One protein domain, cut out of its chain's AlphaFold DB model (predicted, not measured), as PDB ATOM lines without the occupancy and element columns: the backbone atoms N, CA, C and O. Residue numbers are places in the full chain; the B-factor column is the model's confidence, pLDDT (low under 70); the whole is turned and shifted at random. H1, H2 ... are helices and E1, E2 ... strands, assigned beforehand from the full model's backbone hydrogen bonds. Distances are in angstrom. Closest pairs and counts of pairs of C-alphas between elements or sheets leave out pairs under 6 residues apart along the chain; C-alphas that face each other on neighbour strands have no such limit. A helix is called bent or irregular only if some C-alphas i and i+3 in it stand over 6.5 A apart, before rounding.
ATOM      1  N   GLU A   7      44.573  66.662  74.944       83.88
ATOM      2  CA  GLU A   7      45.991  66.788  74.602       83.88
ATOM      3  C   GLU A   7      46.262  67.965  73.652       83.88
ATOM      4  O   GLU A   7      47.124  68.783  73.959       83.88
ATOM      5  N   ASP A   8      45.465  68.136  72.590       87.12
ATOM      6  CA  ASP A   8      45.602  69.262  71.653       87.12
ATOM      7  C   ASP A   8      45.413  70.606  72.368       87.12
ATOM      8  O   ASP A   8      46.161  71.561  72.147       87.12
ATOM      9  N   VAL A   9      44.432  70.671  73.275       88.31
ATOM     10  CA  VAL A   9      44.146  71.880  74.054       88.31
ATOM     11  C   VAL A   9      45.277  72.184  75.036       88.31
ATOM     12  O   VAL A   9      45.700  73.333  75.157       88.31
ATOM     13  N   LEU A  10      45.801  71.168  75.726       89.75
ATOM     14  CA  LEU A  10      46.930  71.328  76.644       89.75
ATOM     15  C   LEU A  10      48.195  71.759  75.895       89.75
ATOM     16  O   LEU A  10      48.921  72.632  76.380       89.75
ATOM     17  N   GLU A  11      48.452  71.195  74.716       90.44
ATOM     18  CA  GLU A  11      49.574  71.582  73.860       90.44
ATOM     19  C   GLU A  11      49.447  73.024  73.366       90.44
ATOM     20  O   GLU A  11      50.418  73.783  73.436       90.44
ATOM     21  N   GLU A  12      48.261  73.433  72.908       92.31
ATOM     22  CA  GLU A  12      47.990  74.808  72.481       92.31
ATOM     23  C   GLU A  12      48.177  75.792  73.641       92.31
ATOM     24  O   GLU A  12      48.950  76.746  73.527       92.31
ATOM     25  N   MET A  13      47.565  75.523  74.798       93.94
ATOM     26  CA  MET A  13      47.719  76.363  75.987       93.94
ATOM     27  C   MET A  13      49.180  76.455  76.442       93.94
ATOM     28  O   MET A  13      49.632  77.530  76.848       93.94
ATOM     29  N   THR A  14      49.930  75.355  76.350       93.31
ATOM     30  CA  THR A  14      51.361  75.321  76.677       93.31
ATOM     31  C   THR A  14      52.178  76.161  75.704       93.31
ATOM     32  O   THR A  14      53.019  76.954  76.137       93.31
ATOM     33  N   ARG A  15      51.929  76.023  74.398       92.81
ATOM     34  CA  ARG A  15      52.596  76.802  73.348       92.81
ATOM     35  C   ARG A  15      52.345  78.294  73.535       92.81
ATOM     36  O   ARG A  15      53.294  79.075  73.519       92.81
ATOM     37  N   ASP A  16      51.096  78.669  73.783       94.31
ATOM     38  CA  ASP A  16      50.706  80.053  74.019       94.31
ATOM     39  C   ASP A  16      51.369  80.646  75.259       94.31
ATOM     40  O   ASP A  16      51.846  81.783  75.224       94.31
ATOM     41  N   LEU A  17      51.399  79.894  76.366       94.56
ATOM     42  CA  LEU A  17      52.038  80.351  77.596       94.56
ATOM     43  C   LEU A  17      53.535  80.575  77.361       94.56
ATOM     44  O   LEU A  17      54.041  81.649  77.679       94.56
ATOM     45  N   LYS A  18      54.220  79.608  76.736       92.81
ATOM     46  CA  LYS A  18      55.645  79.714  76.384       92.81
ATOM     47  C   LYS A  18      55.925  80.927  75.496       92.81
ATOM     48  O   LYS A  18      56.863  81.669  75.776       92.81
ATOM     49  N   ALA A  19      55.099  81.158  74.477       92.31
ATOM     50  CA  ALA A  19      55.230  82.309  73.587       92.31
ATOM     51  C   ALA A  19      55.014  83.642  74.324       92.31
ATOM     52  O   ALA A  19      55.770  84.587  74.114       92.31
ATOM     53  N   THR A  20      54.025  83.703  75.220       93.00
ATOM     54  CA  THR A  20      53.683  84.911  75.992       93.00
ATOM     55  C   THR A  20      54.810  85.326  76.933       93.00
ATOM     56  O   THR A  20      55.101  86.512  77.060       93.00
ATOM     57  N   VAL A  21      55.453  84.358  77.589       90.62
ATOM     58  CA  VAL A  21      56.518  84.631  78.568       90.62
ATOM     59  C   VAL A  21      57.916  84.650  77.944       90.62
ATOM     60  O   VAL A  21      58.887  84.926  78.639       90.62
ATOM     61  N   GLY A  22      58.045  84.339  76.648       89.75
ATOM     62  CA  GLY A  22      59.344  84.207  75.985       89.75
ATOM     63  C   GLY A  22      60.196  83.068  76.556       89.75
ATOM     64  O   GLY A  22      61.415  83.203  76.655       89.75
ATOM     65  N   ALA A  23      59.564  81.964  76.970       87.25
ATOM     66  CA  ALA A  23      60.261  80.852  77.611       87.25
ATOM     67  C   ALA A  23      61.282  80.203  76.653       87.25
ATOM     68  O   ALA A  23      60.933  79.912  75.505       87.25
ATOM     69  N   PRO A  24      62.508  79.903  77.123       80.75
ATOM     70  CA  PRO A  24      63.476  79.129  76.357       80.75
ATOM     71  C   PRO A  24      62.937  77.759  75.932       80.75
ATOM     72  O   PRO A  24      62.126  77.129  76.620       80.75
ATOM     73  N   GLU A  25      63.448  77.260  74.809       76.88
ATOM     74  CA  GLU A  25      63.169  75.903  74.357       76.88
ATOM     75  C   GLU A  25      63.684  74.883  75.392       76.88
ATOM     76  O   GLU A  25      64.768  75.036  75.954       76.88
ATOM     77  N   GLY A  26      62.880  73.859  75.691       79.25
ATOM     78  CA  GLY A  26      63.213  72.839  76.692       79.25
ATOM     79  C   GLY A  26      62.859  73.179  78.146       79.25
ATOM     80  O   GLY A  26      63.065  72.332  79.015       79.25
ATOM     81  N   VAL A  27      62.278  74.353  78.439       83.44
ATOM     82  CA  VAL A  27      61.713  74.622  79.776       83.44
ATOM     83  C   VAL A  27      60.574  73.646  80.070       83.44
ATOM     84  O   VAL A  27      59.654  73.468  79.257       83.44
ATOM     85  N   ARG A  28      60.652  73.027  81.253       87.00
ATOM     86  CA  ARG A  28      59.650  72.094  81.760       87.00
ATOM     87  C   ARG A  28      58.346  72.831  82.053       87.00
ATOM     88  O   ARG A  28      58.340  73.905  82.649       87.00
ATOM     89  N   THR A  29      57.244  72.228  81.636       91.12
ATOM     90  CA  THR A  29      55.885  72.731  81.846       91.12
ATOM     91  C   THR A  29      55.031  71.616  82.399       91.12
ATOM     92  O   THR A  29      55.155  70.483  81.951       91.12
ATOM     93  N   TYR A  30      54.153  71.945  83.335       92.56
ATOM     94  CA  TYR A  30      53.221  70.992  83.918       92.56
ATOM     95  C   TYR A  30      51.820  71.332  83.447       92.56
ATOM     96  O   TYR A  30      51.362  72.459  83.626       92.56
ATOM     97  N   ALA A  31      51.145  70.362  82.855       93.06
ATOM     98  CA  ALA A  31      49.747  70.455  82.495       93.06
ATOM     99  C   ALA A  31      48.923  69.647  83.501       93.06
ATOM    100  O   ALA A  31      49.204  68.477  83.771       93.06
ATOM    101  N   LEU A  32      47.919  70.294  84.074       93.69
ATOM    102  CA  LEU A  32      47.034  69.757  85.097       93.69
ATOM    103  C   LEU A  32      45.599  69.868  84.605       93.69
ATOM    104  O   LEU A  32      45.223  70.869  83.992       93.69
ATOM    105  N   TRP A  33      44.791  68.861  84.905       93.94
ATOM    106  CA  TRP A  33      43.359  68.904  84.646       93.94
ATOM    107  C   TRP A  33      42.590  68.108  85.691       93.94
ATOM    108  O   TRP A  33      43.132  67.198  86.319       93.94
ATOM    109  N   GLY A  34      41.314  68.442  85.833       91.75
ATOM    110  CA  GLY A  34      40.314  67.720  86.613       91.75
ATOM    111  C   GLY A  34      38.941  67.984  86.011       91.75
ATOM    112  O   GLY A  34      38.790  68.948  85.270       91.75
ATOM    113  N   VAL A  35      37.932  67.149  86.270       90.00
ATOM    114  CA  VAL A  35      36.600  67.361  85.655       90.00
ATOM    115  C   VAL A  35      35.933  68.671  86.103       90.00
ATOM    116  O   VAL A  35      35.084  69.208  85.389       90.00
ATOM    117  N   ASP A  36      36.350  69.200  87.252       91.75
ATOM    118  CA  ASP A  36      35.880  70.434  87.871       91.75
ATOM    119  C   ASP A  36      37.026  71.127  88.659       91.75
ATOM    120  O   ASP A  36      38.133  70.576  88.753       91.75
ATOM    121  N   PRO A  37      36.799  72.332  89.227       95.31
ATOM    122  CA  PRO A  37      37.810  73.037  90.017       95.31
ATOM    123  C   PRO A  37      38.356  72.253  91.219       95.31
ATOM    124  O   PRO A  37      39.524  72.411  91.566       95.31
ATOM    125  N   PHE A  38      37.548  71.389  91.841       94.88
ATOM    126  CA  PHE A  38      37.960  70.598  93.003       94.88
ATOM    127  C   PHE A  38      38.912  69.464  92.606       94.88
ATOM    128  O   PHE A  38      39.938  69.232  93.253       94.88
ATOM    129  N   GLU A  39      38.622  68.774  91.505       94.25
ATOM    130  CA  GLU A  39      39.549  67.791  90.951       94.25
ATOM    131  C   GLU A  39      40.847  68.442  90.454       94.25
ATOM    132  O   GLU A  39      41.925  67.865  90.626       94.25
ATOM    133  N   LEU A  40      40.775  69.651  89.887       95.44
ATOM    134  CA  LEU A  40      41.964  70.406  89.489       95.44
ATOM    135  C   LEU A  40      42.810  70.831  90.704       95.44
ATOM    136  O   LEU A  40      44.034  70.695  90.667       95.44
ATOM    137  N   GLU A  41      42.187  71.283  91.797       96.19
ATOM    138  CA  GLU A  41      42.877  71.517  93.075       96.19
ATOM    139  C   GLU A  41      43.564  70.233  93.569       96.19
ATOM    140  O   GLU A  41      44.729  70.252  93.971       96.19
ATOM    141  N   THR A  42      42.880  69.092  93.482       95.06
ATOM    142  CA  THR A  42      43.462  67.802  93.874       95.06
ATOM    143  C   THR A  42      44.692  67.468  93.021       95.06
ATOM    144  O   THR A  42      45.732  67.099  93.571       95.06
ATOM    145  N   ALA A  43      44.628  67.666  91.696       93.81
ATOM    146  CA  ALA A  43      45.775  67.493  90.796       93.81
ATOM    147  C   ALA A  43      46.960  68.405  91.164       93.81
ATOM    148  O   ALA A  43      48.109  67.959  91.160       93.81
ATOM    149  N   LEU A  44      46.683  69.667  91.513       94.12
ATOM    150  CA  LEU A  44      47.682  70.646  91.957       94.12
ATOM    151  C   LEU A  44      48.460  70.156  93.186       94.12
ATOM    152  O   LEU A  44      49.693  70.182  93.194       94.12
ATOM    153  N   TYR A  45      47.759  69.678  94.217       93.81
ATOM    154  CA  TYR A  45      48.409  69.149  95.421       93.81
ATOM    155  C   TYR A  45      49.109  67.810  95.180       93.81
ATOM    156  O   TYR A  45      50.186  67.574  95.737       93.81
ATOM    157  N   ASP A  46      48.535  66.936  94.352       92.31
ATOM    158  CA  ASP A  46      49.147  65.653  94.010       92.31
ATOM    159  C   ASP A  46      50.460  65.837  93.246       92.31
ATOM    160  O   ASP A  46      51.443  65.158  93.558       92.31
ATOM    161  N   MET A  47      50.531  66.816  92.338       91.44
ATOM    162  CA  MET A  47      51.749  67.147  91.597       91.44
ATOM    163  C   MET A  47      52.944  67.388  92.524       91.44
ATOM    164  O   MET A  47      54.036  66.902  92.233       91.44
ATOM    165  N   LEU A  48      52.759  68.055  93.671       91.06
ATOM    166  CA  LEU A  48      53.856  68.340  94.605       91.06
ATOM    167  C   LEU A  48      54.631  67.088  95.034       91.06
ATOM    168  O   LEU A  48      55.838  67.164  95.286       91.06
ATOM    169  N   LYS A  49      53.962  65.931  95.106       88.25
ATOM    170  CA  LYS A  49      54.569  64.646  95.487       88.25
ATOM    171  C   LYS A  49      55.585  64.160  94.449       88.25
ATOM    172  O   LYS A  49      56.507  63.430  94.807       88.25
ATOM    173  N   HIS A  50      55.436  64.596  93.201       86.56
ATOM    174  CA  HIS A  50      56.245  64.188  92.054       86.56
ATOM    175  C   HIS A  50      57.383  65.164  91.726       86.56
ATOM    176  O   HIS A  50      58.223  64.862  90.881       86.56
ATOM    177  N   LEU A  51      57.440  66.311  92.407       87.06
ATOM    178  CA  LEU A  51      58.451  67.342  92.181       87.06
ATOM    179  C   LEU A  51      59.703  67.146  93.034       87.06
ATOM    180  O   LEU A  51      59.631  66.658  94.173       87.06
ATOM    181  N   GLY A  52      60.834  67.616  92.497       87.25
ATOM    182  CA  GLY A  52      62.063  67.815  93.260       87.25
ATOM    183  C   GLY A  52      61.890  68.891  94.337       87.25
ATOM    184  O   GLY A  52      60.933  69.660  94.321       87.25
ATOM    185  N   ARG A  53      62.816  68.949  95.303       86.94
ATOM    186  CA  ARG A  53      62.694  69.843  96.470       86.94
ATOM    187  C   ARG A  53      62.560  71.320  96.081       86.94
ATOM    188  O   ARG A  53      61.672  71.986  96.591       86.94
ATOM    189  N   GLU A  54      63.416  71.804  95.184       84.06
ATOM    190  CA  GLU A  54      63.430  73.214  94.772       84.06
ATOM    191  C   GLU A  54      62.128  73.609  94.060       84.06
ATOM    192  O   GLU A  54      61.464  74.556  94.472       84.06
ATOM    193  N   GLU A  55      61.708  72.826  93.059       84.19
ATOM    194  CA  GLU A  55      60.443  73.031  92.332       84.19
ATOM    195  C   GLU A  55      59.235  72.981  93.282       84.19
ATOM    196  O   GLU A  55      58.336  73.817  93.198       84.19
ATOM    197  N   ARG A  56      59.226  72.019  94.214       89.50
ATOM    198  CA  ARG A  56      58.163  71.858  95.211       89.50
ATOM    199  C   ARG A  56      58.062  73.063  96.134       89.50
ATOM    200  O   ARG A  56      56.949  73.504  96.406       89.50
ATOM    201  N   ASP A  57      59.190  73.551  96.644       87.94
ATOM    202  CA  ASP A  57      59.208  74.676  97.574       87.94
ATOM    203  C   ASP A  57      58.673  75.935  96.882       87.94
ATOM    204  O   ASP A  57      57.801  76.589  97.446       87.94
ATOM    205  N   VAL A  58      59.085  76.208  95.636       85.12
ATOM    206  CA  VAL A  58      58.548  77.316  94.825       85.12
ATOM    207  C   VAL A  58      57.045  77.157  94.598       85.12
ATOM    208  O   VAL A  58      56.277  78.048  94.948       85.12
ATOM    209  N   LEU A  59      56.598  76.020  94.059       88.56
ATOM    210  CA  LEU A  59      55.188  75.814  93.717       88.56
ATOM    211  C   LEU A  59      54.270  75.867  94.938       88.56
ATOM    212  O   LEU A  59      53.174  76.416  94.856       88.56
ATOM    213  N   ARG A  60      54.729  75.374  96.093       91.19
ATOM    214  CA  ARG A  60      53.966  75.424  97.344       91.19
ATOM    215  C   ARG A  60      53.613  76.852  97.769       91.19
ATOM    216  O   ARG A  60      52.550  77.034  98.356       91.19
ATOM    217  N   TRP A  61      54.464  77.838  97.482       91.00
ATOM    218  CA  TRP A  61      54.174  79.244  97.790       91.00
ATOM    219  C   TRP A  61      53.018  79.805  96.959       91.00
ATOM    220  O   TRP A  61      52.268  80.628  97.472       91.00
ATOM    221  N   TYR A  62      52.845  79.337  95.722       93.62
ATOM    222  CA  TYR A  62      51.829  79.848  94.798       93.62
ATOM    223  C   TYR A  62      50.502  79.085  94.840       93.62
ATOM    224  O   TYR A  62      49.508  79.574  94.313       93.62
ATOM    225  N   ILE A  63      50.452  77.895  95.454       94.00
ATOM    226  CA  ILE A  63      49.230  77.076  95.493       94.00
ATOM    227  C   ILE A  63      47.998  77.835  96.007       94.00
ATOM    228  O   ILE A  63      46.971  77.726  95.344       94.00
ATOM    229  N   PRO A  64      48.044  78.591  97.124       95.69
ATOM    230  CA  PRO A  64      46.858  79.295  97.610       95.69
ATOM    231  C   PRO A  64      46.251  80.237  96.559       95.69
ATOM    232  O   PRO A  64      45.047  80.180  96.313       95.69
ATOM    233  N   ASP A  65      47.092  81.016  95.877       96.44
ATOM    234  CA  ASP A  65      46.670  81.968  94.841       96.44
ATOM    235  C   ASP A  65      46.140  81.251  93.587       96.44
ATOM    236  O   ASP A  65      45.166  81.686  92.961       96.44
ATOM    237  N   LEU A  66      46.766  80.125  93.218       96.56
ATOM    238  CA  LEU A  66      46.314  79.282  92.110       96.56
ATOM    239  C   LEU A  66      44.946  78.670  92.407       96.56
ATOM    240  O   LEU A  66      44.080  78.704  91.540       96.56
ATOM    241  N   VAL A  67      44.738  78.149  93.618       97.19
ATOM    242  CA  VAL A  67      43.457  77.576  94.047       97.19
ATOM    243  C   VAL A  67      42.378  78.653  94.057       97.19
ATOM    244  O   VAL A  67      41.327  78.456  93.452       97.19
ATOM    245  N   GLU A  68      42.640  79.822  94.647       97.88
ATOM    246  CA  GLU A  68      41.681  80.933  94.622       97.88
ATOM    247  C   GLU A  68      41.280  81.292  93.183       97.88
ATOM    248  O   GLU A  68      40.094  81.421  92.876       97.88
ATOM    249  N   THR A  69      42.260  81.392  92.283       97.31
ATOM    250  CA  THR A  69      42.018  81.704  90.869       97.31
ATOM    251  C   THR A  69      41.229  80.598  90.170       97.31
ATOM    252  O   THR A  69      40.272  80.890  89.461       97.31
ATOM    253  N   VAL A  70      41.576  79.330  90.397       97.31
ATOM    254  CA  VAL A  70      40.879  78.172  89.820       97.31
ATOM    255  C   VAL A  70      39.397  78.187  90.181       97.31
ATOM    256  O   VAL A  70      38.551  78.030  89.301       97.31
ATOM    257  N   TYR A  71      39.069  78.445  91.446       97.81
ATOM    258  CA  TYR A  71      37.680  78.516  91.892       97.81
ATOM    259  C   TYR A  71      36.960  79.769  91.401       97.81
ATOM    260  O   TYR A  71      35.804  79.678  90.987       97.81
ATOM    261  N   ARG A  72      37.623  80.930  91.425       97.69
ATOM    262  CA  ARG A  72      37.034  82.198  90.972       97.69
ATOM    263  C   ARG A  72      36.672  82.162  89.490       97.69
ATOM    264  O   ARG A  72      35.599  82.626  89.119       97.69
ATOM    265  N   GLU A  73      37.557  81.611  88.665       97.19
ATOM    266  CA  GLU A  73      37.402  81.578  87.208       97.19
ATOM    267  C   GLU A  73      36.727  80.289  86.700       97.19
ATOM    268  O   GLU A  73      36.414  80.175  85.515       97.19
ATOM    269  N   GLY A  74      36.492  79.305  87.577       95.69
ATOM    270  CA  GLY A  74      35.880  78.025  87.212       95.69
ATOM    271  C   GLY A  74      36.758  77.172  86.292       95.69
ATOM    272  O   GLY A  74      36.254  76.499  85.386       95.69
ATOM    273  N   TYR A  75      38.075  77.225  86.488       96.25
ATOM    274  CA  TYR A  75      39.020  76.465  85.678       96.25
ATOM    275  C   TYR A  75      38.983  74.981  86.012       96.25
ATOM    276  O   TYR A  75      38.852  74.580  87.165       96.25
ATOM    277  N   ASN A  76      39.150  74.171  84.976       93.50
ATOM    278  CA  ASN A  76      39.292  72.725  85.088       93.50
ATOM    279  C   ASN A  76      40.558  72.211  84.370       93.50
ATOM    280  O   ASN A  76      40.875  71.025  84.419       93.50
ATOM    281  N   VAL A  77      41.333  73.131  83.780       94.62
ATOM    282  CA  VAL A  77      42.681  72.927  83.245       94.62
ATOM    283  C   VAL A  77      43.609  74.052  83.703       94.62
ATOM    284  O   VAL A  77      43.206  75.216  83.779       94.62
ATOM    285  N   LEU A  78      44.874  73.712  83.956       96.25
ATOM    286  CA  LEU A  78      45.927  74.654  84.313       96.25
ATOM    287  C   LEU A  78      47.275  74.225  83.727       96.25
ATOM    288  O   LEU A  78      47.711  73.094  83.919       96.25
ATOM    289  N   ILE A  79      47.961  75.146  83.055       95.75
ATOM    290  CA  ILE A  79      49.356  74.994  82.639       95.75
ATOM    291  C   ILE A  79      50.233  75.819  83.570       95.75
ATOM    292  O   ILE A  79      49.960  76.998  83.791       95.75
ATOM    293  N   LEU A  80      51.298  75.209  84.078       94.94
ATOM    294  CA  LEU A  80      52.283  75.814  84.961       94.94
ATOM    295  C   LEU A  80      53.661  75.795  84.306       94.94
ATOM    296  O   LEU A  80      54.114  74.768  83.798       94.94
ATOM    297  N   LEU A  81      54.345  76.931  84.358       92.44
ATOM    298  CA  LEU A  81      55.678  77.127  83.808       92.44
ATOM    299  C   LEU A  81      56.551  77.798  84.877       92.44
ATOM    300  O   LEU A  81      56.539  79.027  84.998       92.44
ATOM    301  N   PRO A  82      57.268  77.012  85.700       88.56
ATOM    302  CA  PRO A  82      58.245  77.563  86.625       88.56
ATOM    303  C   PRO A  82      59.486  78.040  85.863       88.56
ATOM    304  O   PRO A  82      60.015  77.347  84.994       88.56
ATOM    305  N   THR A  83      59.962  79.232  86.202       83.25
ATOM    306  CA  THR A  83      61.190  79.845  85.685       83.25
ATOM    307  C   THR A  83      62.105  80.220  86.848       83.25
ATOM    308  O   THR A  83      61.721  80.148  88.015       83.25
ATOM    309  N   GLY A  84      63.328  80.665  86.546       76.12
ATOM    310  CA  GLY A  84      64.213  81.231  87.568       76.12
ATOM    311  C   GLY A  84      63.677  82.517  88.216       76.12
ATOM    312  O   GLY A  84      64.163  82.900  89.275       76.12
ATOM    313  N   GLU A  85      62.685  83.173  87.604       80.12
ATOM    314  CA  GLU A  85      62.097  84.435  88.074       80.12
ATOM    315  C   GLU A  85      60.791  84.234  88.859       80.12
ATOM    316  O   GLU A  85      60.345  85.147  89.553       80.12
ATOM    317  N   GLY A  86      60.181  83.045  88.787       86.62
ATOM    318  CA  GLY A  86      58.944  82.734  89.496       86.62
ATOM    319  C   GLY A  86      58.110  81.663  88.802       86.62
ATOM    320  O   GLY A  86      58.629  80.751  88.163       86.62
ATOM    321  N   LEU A  87      56.790  81.768  88.943       90.94
ATOM    322  CA  LEU A  87      55.831  80.855  88.333       90.94
ATOM    323  C   LEU A  87      54.904  81.613  87.387       90.94
ATOM    324  O   LEU A  87      54.225  82.552  87.799       90.94
ATOM    325  N   HIS A  88      54.823  81.156  86.140       93.44
ATOM    326  CA  HIS A  88      53.787  81.588  85.208       93.44
ATOM    327  C   HIS A  88      52.720  80.505  85.082       93.44
ATOM    328  O   HIS A  88      53.032  79.312  85.095       93.44
ATOM    329  N   ALA A  89      51.463  80.916  84.939       95.31
ATOM    330  CA  ALA A  89      50.341  79.998  84.822       95.31
ATOM    331  C   ALA A  89      49.339  80.465  83.760       95.31
ATOM    332  O   ALA A  89      49.129  81.665  83.580       95.31
ATOM    333  N   LYS A  90      48.699  79.511  83.081       95.88
ATOM    334  CA  LYS A  90      47.563  79.746  82.178       95.88
ATOM    335  C   LYS A  90      46.462  78.744  82.494       95.88
ATOM    336  O   LYS A  90      46.682  77.543  82.379       95.88
ATOM    337  N   GLY A  91      45.298  79.234  82.908       95.69
ATOM    338  CA  GLY A  91      44.133  78.408  83.223       95.69
ATOM    339  C   GLY A  91      43.046  78.488  82.158       95.69
ATOM    340  O   GLY A  91      43.033  79.409  81.337       95.69
ATOM    341  N   GLY A  92      42.152  77.505  82.155       94.12
ATOM    342  CA  GLY A  92      41.030  77.443  81.227       94.12
ATOM    343  C   GLY A  92      39.922  76.510  81.702       94.12
ATOM    344  O   GLY A  92      40.118  75.678  82.589       94.12
ATOM    345  N   SER A  93      38.747  76.674  81.097       92.38
ATOM    346  CA  SER A  93      37.606  75.776  81.274       92.38
ATOM    347  C   SER A  93      37.309  75.096  79.944       92.38
ATOM    348  O   SER A  93      37.030  75.768  78.948       92.38
ATOM    349  N   VAL A  94      37.423  73.771  79.909       86.75
ATOM    350  CA  VAL A  94      37.295  72.968  78.691       86.75
ATOM    351  C   VAL A  94      36.313  71.813  78.911       86.75
ATOM    352  O   VAL A  94      36.232  71.264  80.009       86.75
ATOM    353  N   PRO A  95      35.537  71.406  77.899       80.88
ATOM    354  CA  PRO A  95      34.630  70.272  78.032       80.88
ATOM    355  C   PRO A  95      35.415  68.947  78.080       80.88
ATOM    356  O   PRO A  95      35.870  68.451  77.056       80.88
ATOM    357  N   LEU A  96      35.541  68.346  79.268       71.75
ATOM    358  CA  LEU A  96      36.313  67.111  79.514       71.75
ATOM    359  C   LEU A  96      35.491  65.813  79.409       71.75
ATOM    360  O   LEU A  96      35.787  64.819  80.074       71.75
ATOM    361  N   ALA A  97      34.430  65.795  78.601       65.00
ATOM    362  CA  ALA A  97      33.534  64.642  78.528       65.00
ATOM    363  C   ALA A  97      34.289  63.358  78.120       65.00
ATOM    364  O   ALA A  97      34.806  63.259  77.011       65.00
ATOM    365  N   GLY A  98      34.327  62.363  79.014       63.22
ATOM    366  CA  GLY A  98      34.960  61.062  78.758       63.22
ATOM    367  C   GLY A  98      36.469  60.997  79.017       63.22
ATOM    368  O   GLY A  98      37.069  59.948  78.781       63.22
ATOM    369  N   VAL A  99      37.084  62.068  79.527       67.19
ATOM    370  CA  VAL A  99      38.485  62.054  79.966       67.19
ATOM    371  C   VAL A  99      38.565  61.433  81.371       67.19
ATOM    372  O   VAL A  99      37.773  61.804  82.239       67.19
ATOM    373  N   PRO A 100      39.484  60.480  81.630       60.16
ATOM    374  CA  PRO A 100      39.694  59.955  82.977       60.16
ATOM    375  C   PRO A 100      40.100  61.081  83.943       60.16
ATOM    376  O   PRO A 100      40.814  61.996  83.533       60.16
ATOM    377  N   GLY A 101      39.641  60.987  85.198       62.78
ATOM    378  CA  GLY A 101      39.781  62.016  86.243       62.78
ATOM    379  C   GLY A 101      41.214  62.483  86.525       62.78
ATOM    380  O   GLY A 101      42.164  61.987  85.919       62.78
ATOM    381  N   ASN A 102      41.332  63.457  87.429       67.25
ATOM    382  CA  ASN A 102      42.510  64.292  87.688       67.25
ATOM    383  C   ASN A 102      43.901  63.702  87.332       67.25
ATOM    384  O   ASN A 102      44.296  62.639  87.818       67.25
ATOM    385  N   ARG A 103      44.692  64.408  86.506       73.94
ATOM    386  CA  ARG A 103      46.065  63.981  86.163       73.94
ATOM    387  C   ARG A 103      47.052  65.136  86.021       73.94
ATOM    388  O   ARG A 103      46.684  66.297  85.867       73.94
ATOM    389  N   VAL A 104      48.324  64.744  86.037       72.31
ATOM    390  CA  VAL A 104      49.497  65.578  85.777       72.31
ATOM    391  C   VAL A 104      50.195  65.057  84.522       72.31
ATOM    392  O   VAL A 104      50.479  63.862  84.428       72.31
ATOM    393  N   PHE A 105      50.501  65.949  83.586       70.31
ATOM    394  CA  PHE A 105      51.375  65.704  82.440       70.31
ATOM    395  C   PHE A 105      52.575  66.657  82.533       70.31
ATOM    396  O   PHE A 105      52.392  67.838  82.826       70.31
ATOM    397  N   ALA A 106      53.796  66.143  82.366       64.75
ATOM    398  CA  ALA A 106      55.050  66.867  82.597       64.75
ATOM    399  C   ALA A 106      56.068  66.602  81.486       64.75
ATOM    400  O   ALA A 106      56.061  65.465  80.962       64.75
TER     401      ALA A 106
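What this domain is: This is residues 7 to 106 of the 106 residues of an uncharacterized protein of Thermus scotoductus (UniProt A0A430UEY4). A four-stranded antiparallel sheet is the middle layer of three, with H1 alone covering one face and H2 and the two arms of the bent helix H3 packed on the other. H2 lies over the E1 and E4 side, while H3b packs near E3 and folds back beside H2. The printed part has 100 residues, with three named helices and four named strands in the order H1 E1 H2 H3 E2 E3 E4; the sheet's order is E3 E2 E1 E4 and the class is mixed. The whole is compact, with a radius of gyration of the C-alphas of 12.6 A and spans of 35 by 25 by 23 A.

How they stand to each other: Begin with H1, residues 7 to 21, which is on the sheet at a height of 8.8 A; the C-alphas of Thr 14 and Ile 79, in E2, residues 77 to 83, are its closest pair with that strand, 6.3 A apart. Go on to E1, residues 30 to 33, an inner strand antiparallel to E2, where N 32 and O 78 are 2.8 A apart, within hydrogen-bond range. Next, H2, residues 37 to 50, is on the opposite face from H1 at a height of 8.0 A; its closest C-alphas to E1 are those of Leu 40 and Trp 33, 5.3 A apart. H3, residues 53 to 73, was assigned as one helix by its hydrogen bonds but is bent, with C-alphas 61 and 64 7.3 A apart; its arms H3a, residues 53 to 61, and H3b, residues 64 to 73, stand at a steep tilt of 53 degrees. H2 and H3a form a helical hairpin but only just touch, with 3 pairs of C-alphas within 8 A, the closest those of Leu 48 and Arg 56 at 5.6 A. With residues 37 to 41 alone, H2 touches H3b, closest at C-alphas 37 and 71, 5.8 A. E2 forms a hairpin with E3, residues 86 to 92, where N 79 and O 90 are 2.8 A apart. At the other edge, E4, residues 103 to 105, is antiparallel to E1, with N 31 and O 105 2.8 A apart. Every O i to N i+4 pair is within hydrogen-bond range in H1 and H3b, against 7 of 10 in H2 and 4 of 5 in H3a.

Where its parts are: Find C-alpha 7 at (45.991, 66.788, 74.602); from there H1 runs 21.1 A. H2 is 20.6 A long, H3a 12.8 A, H3b 14.2 A, E2 19.9 A and E3 20.4 A. E4 ends at C-alpha 105, (51.375, 65.704, 82.440).

The domain as a whole: Look at Glu 85 and Gly 98 for the two C-alphas farthest apart, 37.0 A. The printed part has no cut and no long link. Mean pLDDT of the printed part is 88.5; residues 97 to 102 and 106 are under 70.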